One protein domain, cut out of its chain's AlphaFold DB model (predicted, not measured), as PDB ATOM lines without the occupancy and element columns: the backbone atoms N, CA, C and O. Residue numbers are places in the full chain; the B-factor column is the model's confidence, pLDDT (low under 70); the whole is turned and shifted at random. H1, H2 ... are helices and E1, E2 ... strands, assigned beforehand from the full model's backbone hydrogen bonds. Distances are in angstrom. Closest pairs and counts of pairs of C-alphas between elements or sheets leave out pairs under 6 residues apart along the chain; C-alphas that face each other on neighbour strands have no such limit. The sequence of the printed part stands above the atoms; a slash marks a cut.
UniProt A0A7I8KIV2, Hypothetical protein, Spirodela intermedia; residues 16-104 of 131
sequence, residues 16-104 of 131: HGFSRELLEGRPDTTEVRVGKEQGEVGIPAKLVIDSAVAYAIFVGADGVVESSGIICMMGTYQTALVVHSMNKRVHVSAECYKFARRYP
ATOM      1  N   HIS A  16     -38.052 -47.465  87.042       56.03
ATOM      2  CA  HIS A  16     -37.264 -48.622  87.426       56.03
ATOM      3  C   HIS A  16     -37.375 -49.700  86.321       56.03
ATOM      4  O   HIS A  16     -38.346 -50.466  86.313       56.03
ATOM      5  N   GLY A  17     -36.489 -49.677  85.313       58.91
ATOM      6  CA  GLY A  17     -36.503 -50.568  84.135       58.91
ATOM      7  C   GLY A  17     -36.348 -49.851  82.781       58.91
ATOM      8  O   GLY A  17     -35.932 -48.705  82.728       58.91
ATOM      9  N   PHE A  18     -36.684 -50.506  81.658       53.34
ATOM     10  CA  PHE A  18     -36.494 -49.977  80.286       53.34
ATOM     11  C   PHE A  18     -37.212 -48.622  80.068       53.34
ATOM     12  O   PHE A  18     -38.410 -48.577  79.790       53.34
ATOM     13  N   SER A  19     -36.484 -47.503  80.177       59.47
ATOM     14  CA  SER A  19     -37.003 -46.144  79.950       59.47
ATOM     15  C   SER A  19     -35.909 -45.184  79.481       59.47
ATOM     16  O   SER A  19     -34.741 -45.540  79.397       59.47
ATOM     17  N   ARG A  20     -36.297 -43.955  79.141       60.38
ATOM     18  CA  ARG A  20     -35.386 -42.870  78.759       60.38
ATOM     19  C   ARG A  20     -34.567 -42.351  79.947       60.38
ATOM     20  O   ARG A  20     -33.480 -41.811  79.759       60.38
ATOM     21  N   GLU A  21     -35.078 -42.517  81.165       69.75
ATOM     22  CA  GLU A  21     -34.377 -42.188  82.403       69.75
ATOM     23  C   GLU A  21     -34.506 -43.338  83.400       69.75
ATOM     24  O   GLU A  21     -35.613 -43.801  83.683       69.75
ATOM     25  N   LEU A  22     -33.355 -43.785  83.895       71.88
ATOM     26  CA  LEU A  22     -33.170 -44.979  84.715       71.88
ATOM     27  C   LEU A  22     -32.660 -44.578  86.089       71.88
ATOM     28  O   LEU A  22     -31.829 -43.672  86.193       71.88
ATOM     29  N   LEU A  23     -33.104 -45.278  87.123       72.00
ATOM     30  CA  LEU A  23     -32.533 -45.135  88.458       72.00
ATOM     31  C   LEU A  23     -31.324 -46.054  88.591       72.00
ATOM     32  O   LEU A  23     -31.278 -47.101  87.967       72.00
ATOM     33  N   GLU A  24     -30.317 -45.691  89.384       72.62
ATOM     34  CA  GLU A  24     -29.147 -46.558  89.587       72.62
ATOM     35  C   GLU A  24     -29.562 -47.931  90.151       72.62
ATOM     36  O   GLU A  24     -28.964 -48.954  89.803       72.62
ATOM     37  N   GLY A  25     -30.619 -47.956  90.970       69.31
ATOM     38  CA  GLY A  25     -31.294 -49.171  91.402       69.31
ATOM     39  C   GLY A  25     -30.391 -50.078  92.220       69.31
ATOM     40  O   GLY A  25     -30.193 -51.254  91.894       69.31
ATOM     41  N   ARG A  26     -29.828 -49.539  93.304       73.62
ATOM     42  CA  ARG A  26     -29.067 -50.361  94.255       73.62
ATOM     43  C   ARG A  26     -30.011 -51.272  95.049       73.62
ATOM     44  O   ARG A  26     -31.083 -50.823  95.458       73.62
ATOM     45  N   PRO A  27     -29.629 -52.537  95.322       68.12
ATOM     46  CA  PRO A  27     -28.277 -53.117  95.258       68.12
ATOM     47  C   PRO A  27     -27.893 -53.813  93.941       68.12
ATOM     48  O   PRO A  27     -26.706 -54.041  93.722       68.12
ATOM     49  N   ASP A  28     -28.849 -54.150  93.075       69.00
ATOM     50  CA  ASP A  28     -28.603 -55.084  91.968       69.00
ATOM     51  C   ASP A  28     -27.971 -54.422  90.729       69.00
ATOM     52  O   ASP A  28     -27.441 -55.117  89.860       69.00
ATOM     53  N   THR A  29     -27.957 -53.081  90.638       69.75
ATOM     54  CA  THR A  29     -27.380 -52.293  89.518       69.75
ATOM     55  C   THR A  29     -27.888 -52.718  88.131       69.75
ATOM     56  O   THR A  29     -27.266 -52.447  87.101       69.75
ATOM     57  N   THR A  30     -29.035 -53.395  88.088       71.69
ATOM     58  CA  THR A  30     -29.660 -53.955  86.881       71.69
ATOM     59  C   THR A  30     -29.936 -52.876  85.845       71.69
ATOM     60  O   THR A  30     -29.766 -53.093  84.648       71.69
ATOM     61  N   GLU A  31     -30.263 -51.680  86.303       74.00
ATOM     62  CA  GLU A  31     -30.606 -50.541  85.456       74.00
ATOM     63  C   GLU A  31     -29.395 -49.951  84.736       74.00
ATOM     64  O   GLU A  31     -29.520 -49.419  83.636       74.00
ATOM     65  N   VAL A  32     -28.192 -50.131  85.291       75.75
ATOM     66  CA  VAL A  32     -26.940 -49.780  84.609       75.75
ATOM     67  C   VAL A  32     -26.739 -50.665  83.378       75.75
ATOM     68  O   VAL A  32     -26.215 -50.206  82.364       75.75
ATOM     69  N   ARG A  33     -27.166 -51.935  83.438       79.50
ATOM     70  CA  ARG A  33     -27.120 -52.849  82.287       79.50
ATOM     71  C   ARG A  33     -28.173 -52.476  81.253       79.50
ATOM     72  O   ARG A  33     -27.828 -52.332  80.088       79.50
ATOM     73  N   VAL A  34     -29.405 -52.226  81.695       78.69
ATOM     74  CA  VAL A  34     -30.503 -51.785  80.821       78.69
ATOM     75  C   VAL A  34     -30.148 -50.488  80.089       78.69
ATOM     76  O   VAL A  34     -30.349 -50.389  78.882       78.69
ATOM     77  N   GLY A  35     -29.536 -49.520  80.778       78.75
ATOM     78  CA  GLY A  35     -29.082 -48.278  80.152       78.75
ATOM     79  C   GLY A  35     -28.002 -48.485  79.090       78.75
ATOM     80  O   GLY A  35     -27.995 -47.780  78.082       78.75
ATOM     81  N   LYS A  36     -27.114 -49.474  79.270       81.25
ATOM     82  CA  LYS A  36     -26.137 -49.857  78.238       81.25
ATOM     83  C   LYS A  36     -26.816 -50.517  77.040       81.25
ATOM     84  O   LYS A  36     -26.571 -50.092  75.917       81.25
ATOM     85  N   GLU A  37     -27.696 -51.485  77.285       83.06
ATOM     86  CA  GLU A  37     -28.455 -52.190  76.241       83.06
ATOM     87  C   GLU A  37     -29.302 -51.212  75.406       83.06
ATOM     88  O   GLU A  37     -29.349 -51.296  74.183       83.06
ATOM     89  N   GLN A  38     -29.914 -50.207  76.038       77.81
ATOM     90  CA  GLN A  38     -30.639 -49.147  75.331       77.81
ATOM     91  C   GLN A  38     -29.725 -48.235  74.508       77.81
ATOM     92  O   GLN A  38     -30.100 -47.837  73.403       77.81
ATOM     93  N   GLY A  39     -28.529 -47.932  75.021       79.12
ATOM     94  CA  GLY A  39     -27.514 -47.174  74.294       79.12
ATOM     95  C   GLY A  39     -27.070 -47.874  73.007       79.12
ATOM     96  O   GLY A  39     -26.891 -47.213  71.986       79.12
ATOM     97  N   GLU A  40     -26.973 -49.206  73.020       83.00
ATOM     98  CA  GLU A  40     -26.641 -50.016  71.838       83.00
ATOM     99  C   GLU A  40     -27.743 -49.981  70.768       83.00
ATOM    100  O   GLU A  40     -27.455 -49.985  69.572       83.00
ATOM    101  N   VAL A  41     -29.006 -49.873  71.185       81.94
ATOM    102  CA  VAL A  41     -30.176 -49.762  70.292       81.94
ATOM    103  C   VAL A  41     -30.414 -48.306  69.834       81.94
ATOM    104  O   VAL A  41     -31.336 -48.025  69.071       81.94
ATOM    105  N   GLY A  42     -29.566 -47.359  70.255       76.88
ATOM    106  CA  GLY A  42     -29.653 -45.946  69.869       76.88
ATOM    107  C   GLY A  42     -30.746 -45.161  70.600       76.88
ATOM    108  O   GLY A  42     -31.130 -44.075  70.162       76.88
ATOM    109  N   ILE A  43     -31.256 -45.689  71.715       74.88
ATOM    110  CA  ILE A  43     -32.241 -45.009  72.555       74.88
ATOM    111  C   ILE A  43     -31.480 -44.181  73.603       74.88
ATOM    112  O   ILE A  43     -30.699 -44.742  74.372       74.88
ATOM    113  N   PRO A  44     -31.681 -42.851  73.674       70.19
ATOM    114  CA  PRO A  44     -30.981 -42.017  74.644       70.19
ATOM    115  C   PRO A  44     -31.489 -42.321  76.057       70.19
ATOM    116  O   PRO A  44     -32.590 -41.900  76.410       70.19
ATOM    117  N   ALA A  45     -30.689 -43.030  76.851       72.25
ATOM    118  CA  ALA A  45     -30.986 -43.371  78.238       72.25
ATOM    119  C   ALA A  45     -30.069 -42.591  79.197       72.25
ATOM    120  O   ALA A  45     -28.846 -42.580  79.033       72.25
ATOM    121  N   LYS A  46     -30.644 -41.920  80.201       77.19
ATOM    122  CA  LYS A  46     -29.898 -41.191  81.238       77.19
ATOM    123  C   LYS A  46     -29.999 -41.918  82.574       77.19
ATOM    124  O   LYS A  46     -31.095 -42.103  83.091       77.19
ATOM    125  N   LEU A  47     -28.852 -42.270  83.150       74.81
ATOM    126  CA  LEU A  47     -28.784 -42.819  84.502       74.81
ATOM    127  C   LEU A  47     -28.889 -41.686  85.535       74.81
ATOM    128  O   LEU A  47     -28.167 -40.687  85.452       74.81
ATOM    129  N   VAL A  48     -29.782 -41.846  86.504       77.81
ATOM    130  CA  VAL A  48     -30.047 -40.918  87.604       77.81
ATOM    131  C   VAL A  48     -29.788 -41.647  88.917       77.81
ATOM    132  O   VAL A  48     -30.205 -42.784  89.104       77.81
ATOM    133  N   ILE A  49     -29.085 -40.996  89.841       75.62
ATOM    134  CA  ILE A  49     -28.819 -41.570  91.165       75.62
ATOM    135  C   ILE A  49     -30.140 -41.657  91.943       75.62
ATOM    136  O   ILE A  49     -30.946 -40.726  91.885       75.62
ATOM    137  N   ASP A  50     -30.324 -42.721  92.728       69.75
ATOM    138  CA  ASP A  50     -31.536 -42.997  93.523       69.75
ATOM    139  C   ASP A  50     -31.938 -41.862  94.491       69.75
ATOM    140  O   ASP A  50     -33.063 -41.818  94.977       69.75
ATOM    141  N   SER A  51     -31.035 -40.921  94.779       65.00
ATOM    142  CA  SER A  51     -31.282 -39.740  95.615       65.00
ATOM    143  C   SER A  51     -31.727 -38.495  94.836       65.00
ATOM    144  O   SER A  51     -32.224 -37.545  95.437       65.00
ATOM    145  N   ALA A  52     -31.577 -38.477  93.511       65.75
ATOM    146  CA  ALA A  52     -31.864 -37.327  92.652       65.75
ATOM    147  C   ALA A  52     -33.266 -37.385  92.007       65.75
ATOM    148  O   ALA A  52     -33.522 -36.740  90.986       65.75
ATOM    149  N   VAL A  53     -34.193 -38.156  92.587       65.31
ATOM    150  CA  VAL A  53     -35.495 -38.441  91.975       65.31
ATOM    151  C   VAL A  53     -36.510 -37.345  92.277       65.31
ATOM    152  O   VAL A  53     -37.191 -37.356  93.297       65.31
ATOM    153  N   ALA A  54     -36.609 -36.376  91.371       57.31
ATOM    154  CA  ALA A  54     -37.525 -35.244  91.509       57.31
ATOM    155  C   ALA A  54     -38.525 -35.109  90.350       57.31
ATOM    156  O   ALA A  54     -39.230 -34.104  90.280       57.31
ATOM    157  N   TYR A  55     -38.594 -36.055  89.410       61.75
ATOM    158  CA  TYR A  55     -39.422 -35.952  88.196       61.75
ATOM    159  C   TYR A  55     -40.583 -36.952  88.166       61.75
ATOM    160  O   TYR A  55     -40.674 -37.794  89.045       61.75
ATOM    161  N   ALA A  56     -41.525 -36.793  87.224       57.91
ATOM    162  CA  ALA A  56     -42.696 -37.663  87.103       57.91
ATOM    163  C   ALA A  56     -42.257 -39.123  86.903       57.91
ATOM    164  O   ALA A  56     -41.494 -39.427  85.985       57.91
ATOM    165  N   ILE A  57     -42.716 -40.009  87.790       69.44
ATOM    166  CA  ILE A  57     -42.213 -41.384  87.870       69.44
ATOM    167  C   ILE A  57     -43.265 -42.337  87.343       69.44
ATOM    168  O   ILE A  57     -44.408 -42.320  87.799       69.44
ATOM    169  N   PHE A  58     -42.843 -43.199  86.431       74.88
ATOM    170  CA  PHE A  58     -43.552 -44.421  86.102       74.88
ATOM    171  C   PHE A  58     -42.835 -45.581  86.783       74.88
ATOM    172  O   PHE A  58     -41.626 -45.689  86.709       74.88
ATOM    173  N   VAL A  59     -43.547 -46.468  87.459       75.75
ATOM    174  CA  VAL A  59     -42.938 -47.632  88.113       75.75
ATOM    175  C   VAL A  59     -43.576 -48.890  87.546       75.75
ATOM    176  O   VAL A  59     -44.800 -48.971  87.435       75.75
ATOM    177  N   GLY A  60     -42.759 -49.869  87.168       77.38
ATOM    178  CA  GLY A  60     -43.245 -51.217  86.892       77.38
ATOM    179  C   GLY A  60     -43.514 -51.951  88.201       77.38
ATOM    180  O   GLY A  60     -42.683 -51.902  89.103       77.38
ATOM    181  N   ALA A  61     -44.658 -52.624  88.320       82.69
ATOM    182  CA  ALA A  61     -44.957 -53.456  89.483       82.69
ATOM    183  C   ALA A  61     -44.593 -54.930  89.250       82.69
ATOM    184  O   ALA A  61     -44.880 -55.501  88.191       82.69
ATOM    185  N   ASP A  62     -44.026 -55.557  90.278       83.44
ATOM    186  CA  ASP A  62     -43.845 -57.011  90.360       83.44
ATOM    187  C   ASP A  62     -45.107 -57.690  90.894       83.44
ATOM    188  O   ASP A  62     -45.443 -58.797  90.483       83.44
ATOM    189  N   GLY A  63     -45.843 -56.994  91.762       85.50
ATOM    190  CA  GLY A  63     -47.124 -57.436  92.295       85.50
ATOM    191  C   GLY A  63     -48.018 -56.262  92.663       85.50
ATOM    192  O   GLY A  63     -47.535 -55.219  93.098       85.50
ATOM    193  N   VAL A  64     -49.327 -56.429  92.513       88.25
ATOM    194  CA  VAL A  64     -50.327 -55.483  93.028       88.25
ATOM    195  C   VAL A  64     -51.146 -56.208  94.078       88.25
ATOM    196  O   VAL A  64     -51.635 -57.305  93.827       88.25
ATOM    197  N   VAL A  65     -51.259 -55.629  95.267       88.38
ATOM    198  CA  VAL A  65     -52.030 -56.215  96.368       88.38
ATOM    199  C   VAL A  65     -53.473 -55.729  96.338       88.38
ATOM    200  O   VAL A  65     -53.779 -54.701  95.738       88.38
ATOM    201  N   GLU A  66     -54.374 -56.444  97.009       86.06
ATOM    202  CA  GLU A  66     -55.812 -56.127  97.011       86.06
ATOM    203  C   GLU A  66     -56.123 -54.746  97.595       86.06
ATOM    204  O   GLU A  66     -57.082 -54.096  97.185       86.06
ATOM    205  N   SER A  67     -55.275 -54.247  98.497       84.50
ATOM    206  CA  SER A  67     -55.345 -52.874  99.010       84.50
ATOM    207  C   SER A  67     -54.942 -51.808  97.979       84.50
ATOM    208  O   SER A  67     -54.868 -50.631  98.316       84.50
ATOM    209  N   SER A  68     -54.670 -52.199  96.727       85.12
ATOM    210  CA  SER A  68     -54.088 -51.370  95.661       85.12
ATOM    211  C   SER A  68     -52.661 -50.882  95.946       85.12
ATOM    212  O   SER A  68     -52.144 -50.008  95.250       85.12
ATOM    213  N   GLY A  69     -51.993 -51.454  96.950       85.31
ATOM    214  CA  GLY A  69     -50.556 -51.301  97.141       85.31
ATOM    215  C   GLY A  69     -49.760 -51.997  96.034       85.31
ATOM    216  O   GLY A  69     -50.217 -52.962  95.421       85.31
ATOM    217  N   ILE A  70     -48.539 -51.524  95.800       87.00
ATOM    218  CA  ILE A  70     -47.636 -52.081  94.790       87.00
ATOM    219  C   ILE A  70     -46.430 -52.717  95.470       87.00
ATOM    220  O   ILE A  70     -45.905 -52.207  96.464       87.00
ATOM    221  N   ILE A  71     -45.993 -53.840  94.925       84.75
ATOM    222  CA  ILE A  71     -44.778 -54.543  95.304       84.75
ATOM    223  C   ILE A  71     -43.812 -54.377  94.137       84.75
ATOM    224  O   ILE A  71     -44.109 -54.772  93.012       84.75
ATOM    225  N   CYS A  72     -42.670 -53.772  94.431       81.62
ATOM    226  CA  CYS A  72     -41.574 -53.529  93.507       81.62
ATOM    227  C   CYS A  72     -40.252 -53.744  94.246       81.62
ATOM    228  O   CYS A  72     -40.221 -53.874  95.480       81.62
ATOM    229  N   MET A  73     -39.163 -53.653  93.488       76.31
ATOM    230  CA  MET A  73     -37.806 -53.573  94.012       76.31
ATOM    231  C   MET A  73     -37.661 -52.539  95.147       76.31
ATOM    232  O   MET A  73     -38.401 -51.551  95.254       76.31
ATOM    233  N   MET A  74     -36.698 -52.798  96.034       78.94
ATOM    234  CA  MET A  74     -36.343 -51.914  97.146       78.94
ATOM    235  C   MET A  74     -36.040 -50.486  96.654       78.94
ATOM    236  O   MET A  74     -35.544 -50.297  95.554       78.94
ATOM    237  N   GLY A  75     -36.354 -49.476  97.472       77.44
ATOM    238  CA  GLY A  75     -36.130 -48.057  97.144       77.44
ATOM    239  C   GLY A  75     -37.352 -47.340  96.554       77.44
ATOM    240  O   GLY A  75     -37.610 -46.192  96.908       77.44
ATOM    241  N   THR A  76     -38.203 -48.041  95.799       78.44
ATOM    242  CA  THR A  76     -39.421 -47.475  95.171       78.44
ATOM    243  C   THR A  76     -40.367 -46.755  96.140       78.44
ATOM    244  O   THR A  76     -40.905 -45.701  95.808       78.44
ATOM    245  N   TYR A  77     -40.530 -47.266  97.366       84.25
ATOM    246  CA  TYR A  77     -41.346 -46.620  98.402       84.25
ATOM    247  C   TYR A  77     -40.773 -45.266  98.853       84.25
ATOM    248  O   TYR A  77     -41.517 -44.301  99.008       84.25
ATOM    249  N   GLN A  78     -39.451 -45.174  99.040       83.88
ATOM    250  CA  GLN A  78     -38.795 -43.924  99.444       83.88
ATOM    251  C   GLN A  78     -38.903 -42.885  98.328       83.88
ATOM    252  O   GLN A  78     -39.289 -41.744  98.568       83.88
ATOM    253  N   THR A  79     -38.667 -43.321  97.097       79.56
ATOM    254  CA  THR A  79     -38.824 -42.509  95.897       79.56
ATOM    255  C   THR A  79     -40.255 -41.977  95.742       79.56
ATOM    256  O   THR A  79     -40.452 -40.787  95.495       79.56
ATOM    257  N   ALA A  80     -41.273 -42.813  95.969       80.75
ATOM    258  CA  ALA A  80     -42.673 -42.393  95.910       80.75
ATOM    259  C   ALA A  80     -43.020 -41.323  96.963       80.75
ATOM    260  O   ALA A  80     -43.760 -40.388  96.658       80.75
ATOM    261  N   LEU A  81     -42.460 -41.416  98.177       85.06
ATOM    262  CA  LEU A  81     -42.651 -40.405  99.226       85.06
ATOM    263  C   LEU A  81     -42.043 -39.050  98.846       85.06
ATOM    264  O   LEU A  81     -42.675 -38.017  99.062       85.06
ATOM    265  N   VAL A  82     -40.841 -39.048  98.264       83.44
ATOM    266  CA  VAL A  82     -40.171 -37.821  97.804       83.44
ATOM    267  C   VAL A  82     -40.969 -37.155  96.682       83.44
ATOM    268  O   VAL A  82     -41.189 -35.948  96.690       83.44
ATOM    269  N   VAL A  83     -41.480 -37.935  95.734       81.69
ATOM    270  CA  VAL A  83     -42.297 -37.393  94.639       81.69
ATOM    271  C   VAL A  83     -43.641 -36.871  95.122       81.69
ATOM    272  O   VAL A  83     -44.094 -35.821  94.656       81.69
ATOM    273  N   HIS A  84     -44.245 -37.551  96.096       83.06
ATOM    274  CA  HIS A  84     -45.461 -37.080  96.741       83.06
ATOM    275  C   HIS A  84     -45.243 -35.746  97.469       83.06
ATOM    276  O   HIS A  84     -46.055 -34.835  97.314       83.06
ATOM    277  N   SER A  85     -44.133 -35.585  98.200       87.31
ATOM    278  CA  SER A  85     -43.816 -34.323  98.887       87.31
ATOM    279  C   SER A  85     -43.511 -33.177  97.917       87.31
ATOM    280  O   SER A  85     -43.811 -32.024  98.214       87.31
ATOM    281  N   MET A  86     -43.003 -33.487  96.720       84.38
ATOM    282  CA  MET A  86     -42.823 -32.534  95.617       84.38
ATOM    283  C   MET A  86     -44.105 -32.267  94.810       84.38
ATOM    284  O   MET A  86     -44.054 -31.602  93.774       84.38
ATOM    285  N   ASN A  87     -45.256 -32.775  95.263       82.06
ATOM    286  CA  ASN A  87     -46.567 -32.614  94.631       82.06
ATOM    287  C   ASN A  87     -46.625 -33.114  93.174       82.06
ATOM    288  O   ASN A  87     -47.397 -32.616  92.350       82.06
ATOM    289  N   LYS A  88     -45.796 -34.109  92.845       78.31
ATOM    290  CA  LYS A  88     -45.787 -34.789  91.547       78.31
ATOM    291  C   LYS A  88     -46.518 -36.128  91.660       78.31
ATOM    292  O   LYS A  88     -46.704 -36.679  92.744       78.31
ATOM    293  N   ARG A  89     -47.009 -36.634  90.529       74.94
ATOM    294  CA  ARG A  89     -47.754 -37.899  90.467       74.94
ATOM    295  C   ARG A  89     -46.805 -39.068  90.204       74.94
ATOM    296  O   ARG A  89     -45.843 -38.929  89.452       74.94
ATOM    297  N   VAL A  90     -47.123 -40.212  90.806       78.06
ATOM    298  CA  VAL A  90     -46.501 -41.510  90.519       78.06
ATOM    299  C   VAL A  90     -47.503 -42.335  89.723       78.06
ATOM    300  O   VAL A  90     -48.651 -42.490  90.141       78.06
ATOM    301  N   HIS A  91     -47.074 -42.846  88.577       82.56
ATOM    302  CA  HIS A  91     -47.844 -43.749  87.734       82.56
ATOM    303  C   HIS A  91     -47.282 -45.159  87.862       82.56
ATOM    304  O   HIS A  91     -46.072 -45.346  87.953       82.56
ATOM    305  N   VAL A  92     -48.153 -46.162  87.862       82.62
ATOM    306  CA  VAL A  92     -47.740 -47.561  87.985       82.62
ATOM    307  C   VAL A  92     -48.280 -48.334  86.801       82.62
ATOM    308  O   VAL A  92     -49.469 -48.249  86.498       82.62
ATOM    309  N   SER A  93     -47.403 -49.090  86.147       83.25
ATOM    310  CA  SER A  93     -47.783 -50.050  85.119       83.25
ATOM    311  C   SER A  93     -47.634 -51.464  85.670       83.25
ATOM    312  O   SER A  93     -46.581 -51.833  86.192       83.25
ATOM    313  N   ALA A  94     -48.701 -52.250  85.574       82.81
ATOM    314  CA  ALA A  94     -48.745 -53.619  86.058       82.81
ATOM    315  C   ALA A  94     -49.587 -54.479  85.116       82.81
ATOM    316  O   ALA A  94     -50.624 -54.043  84.617       82.81
ATOM    317  N   GLU A  95     -49.161 -55.720  84.904       82.75
ATOM    318  CA  GLU A  95     -49.945 -56.715  84.177       82.75
ATOM    319  C   GLU A  95     -50.960 -57.367  85.127       82.75
ATOM    320  O   GLU A  95     -50.659 -57.616  86.296       82.75
ATOM    321  N   CYS A  96     -52.170 -57.662  84.642       83.88
ATOM    322  CA  CYS A  96     -53.281 -58.113  85.490       83.88
ATOM    323  C   CYS A  96     -53.015 -59.439  86.221       83.88
ATOM    324  O   CYS A  96     -53.557 -59.659  87.301       83.88
ATOM    325  N   TYR A  97     -52.152 -60.310  85.690       88.31
ATOM    326  CA  TYR A  97     -51.807 -61.577  86.347       88.31
ATOM    327  C   TYR A  97     -50.902 -61.402  87.579       88.31
ATOM    328  O   TYR A  97     -50.742 -62.345  88.351       88.31
ATOM    329  N   LYS A  98     -50.315 -60.214  87.779       86.88
ATOM    330  CA  LYS A  98     -49.507 -59.870  88.961       86.88
ATOM    331  C   LYS A  98     -50.363 -59.428  90.154       86.88
ATOM    332  O   LYS A  98     -49.832 -59.025  91.188       86.88
ATOM    333  N   PHE A  99     -51.688 -59.457  90.014       88.69
ATOM    334  CA  PHE A  99     -52.616 -59.047  91.059       88.69
ATOM    335  C   PHE A  99     -52.737 -60.194  92.061       88.69
ATOM    336  O   PHE A  99     -53.282 -61.256  91.763       88.69
ATOM    337  N   ALA A 100     -52.180 -59.986  93.248       83.50
ATOM    338  CA  ALA A 100     -52.116 -60.973  94.306       83.50
ATOM    339  C   ALA A 100     -53.258 -60.763  95.303       83.50
ATOM    340  O   ALA A 100     -53.491 -59.646  95.768       83.50
ATOM    341  N   ARG A 101     -53.904 -61.863  95.711       86.56
ATOM    342  CA  ARG A 101     -54.901 -61.888  96.794       86.56
ATOM    343  C   ARG A 101     -54.245 -61.824  98.171       86.56
ATOM    344  O   ARG A 101     -54.276 -62.773  98.950       86.56
ATOM    345  N   ARG A 102     -53.520 -60.736  98.420       79.94
ATOM    346  CA  ARG A 102     -52.788 -60.480  99.663       79.94
ATOM    347  C   ARG A 102     -53.138 -59.086 100.160       79.94
ATOM    348  O   ARG A 102     -53.305 -58.170  99.360       79.94
ATOM    349  N   TYR A 103     -53.176 -58.934 101.480       85.81
ATOM    350  CA  TYR A 103     -53.510 -57.678 102.149       85.81
ATOM    351  C   TYR A 103     -52.433 -57.309 103.185       85.81
ATOM    352  O   TYR A 103     -52.671 -57.388 104.389       85.81
ATOM    353  N   PRO A 104     -51.201 -56.979 102.748       82.88
ATOM    354  CA  PRO A 104     -50.162 -56.551 103.675       82.88
ATOM    355  C   PRO A 104     -50.559 -55.212 104.299       82.88
ATOM    356  O   PRO A 104     -50.925 -54.272 103.589       82.88
TER     357      PRO A 104
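This is residues 16 to 104 of the 131 residues of the protein "Hypothetical protein" of Spirodela intermedia (UniProt A0A7I8KIV2). Two small lobes sit one after the other along the longest axis: in one, H1 packs on the pair of parallel strands E1 and E2; in the other, H2 packs on the pair of parallel strands E3 and E5. Beyond the second lobe, at the far end, E4 and the short stretches paired with it, residues 70 to 71 and 99 to 100, make a small extension. The printed part has 89 residues, with two named helices and five named strands in the order E1 H1 E2 E3 E4 H2 E5; the class is mixed, helices and strands, and under half of the residues are in named elements. It is compact, with a radius of gyration of the C-alphas of 13.7 A and spans of 40 by 30 by 21 A.

Begin at E3, residues 57 to 60, and E5, residues 90 to 93, which are parallel neighbours at 27 degrees; look for N 59 and O 91, 2.8 A apart, and N 93 and O 59, 2.9 A apart, both within hydrogen-bond range. For H2, residues 76 to 85, the closest C-alphas to E5 are those of Ala 80 and Val 90, 6.7 A apart; to E3, those of Val 83 and Ile 57, 7.9 A apart. E3 runs on into E4, residues 63 to 65, across a break of 2 residues, at 99 degrees. E4 pairs with no named strand, but its residues 63 to 64 pair antiparallel with residues 70 to 71, and its residues 64 to 65 pair parallel with residues 99 to 100. Now turn to E1, residues 21 to 23, and E2, residues 46 to 48, parallel neighbours at 33 degrees, where N 48 and O 22 are 2.8 A apart, within hydrogen-bond range. With H1, residues 30 to 40, they form a strand-helix-strand unit, two parallel neighbour strands with a helix between them in the chain, and its crossover is right-handed. The closest C-alphas of H1 and E1 are those of Glu 31 and Leu 22, 6.2 A apart; those of H1 and E2 are Gly 35 and Leu 47, 7.0 A apart. E1, H1 and E2 are apart from E3, E4, H2 and E5. In H1 and H2 every O i to N i+4 pair is within hydrogen-bond range.

Find C-alpha 57 at (-42.213, -41.384, 87.870), where E3 begins; it runs 9.9 A to Gly 60. E5 runs 10.2 A from Val 90 to C-alpha 93 at (-47.783, -50.050, 85.119). H2 covers 14.4 A from Thr 76 to Ser 85, and E4 6.5 A from Gly 63 to Val 65. C-alpha 21, at (-34.377, -42.188, 82.403), begins E1, 7.0 A long to Leu 23. H1 runs 15.8 A from Thr 30 to Glu 40, and E2 6.4 A from Lys 46 to Val 48.

The two C-alphas farthest apart are those of Gly 42 and Tyr 103, at 41.8 A. The printed part has no cut, and no link is long; that from E4 to H2, 10 residues, is short. The mean pLDDT of the printed part is 77.2; look for values under 70 at residues 16 to 21, 25, 27 to 29 and 50 to 57.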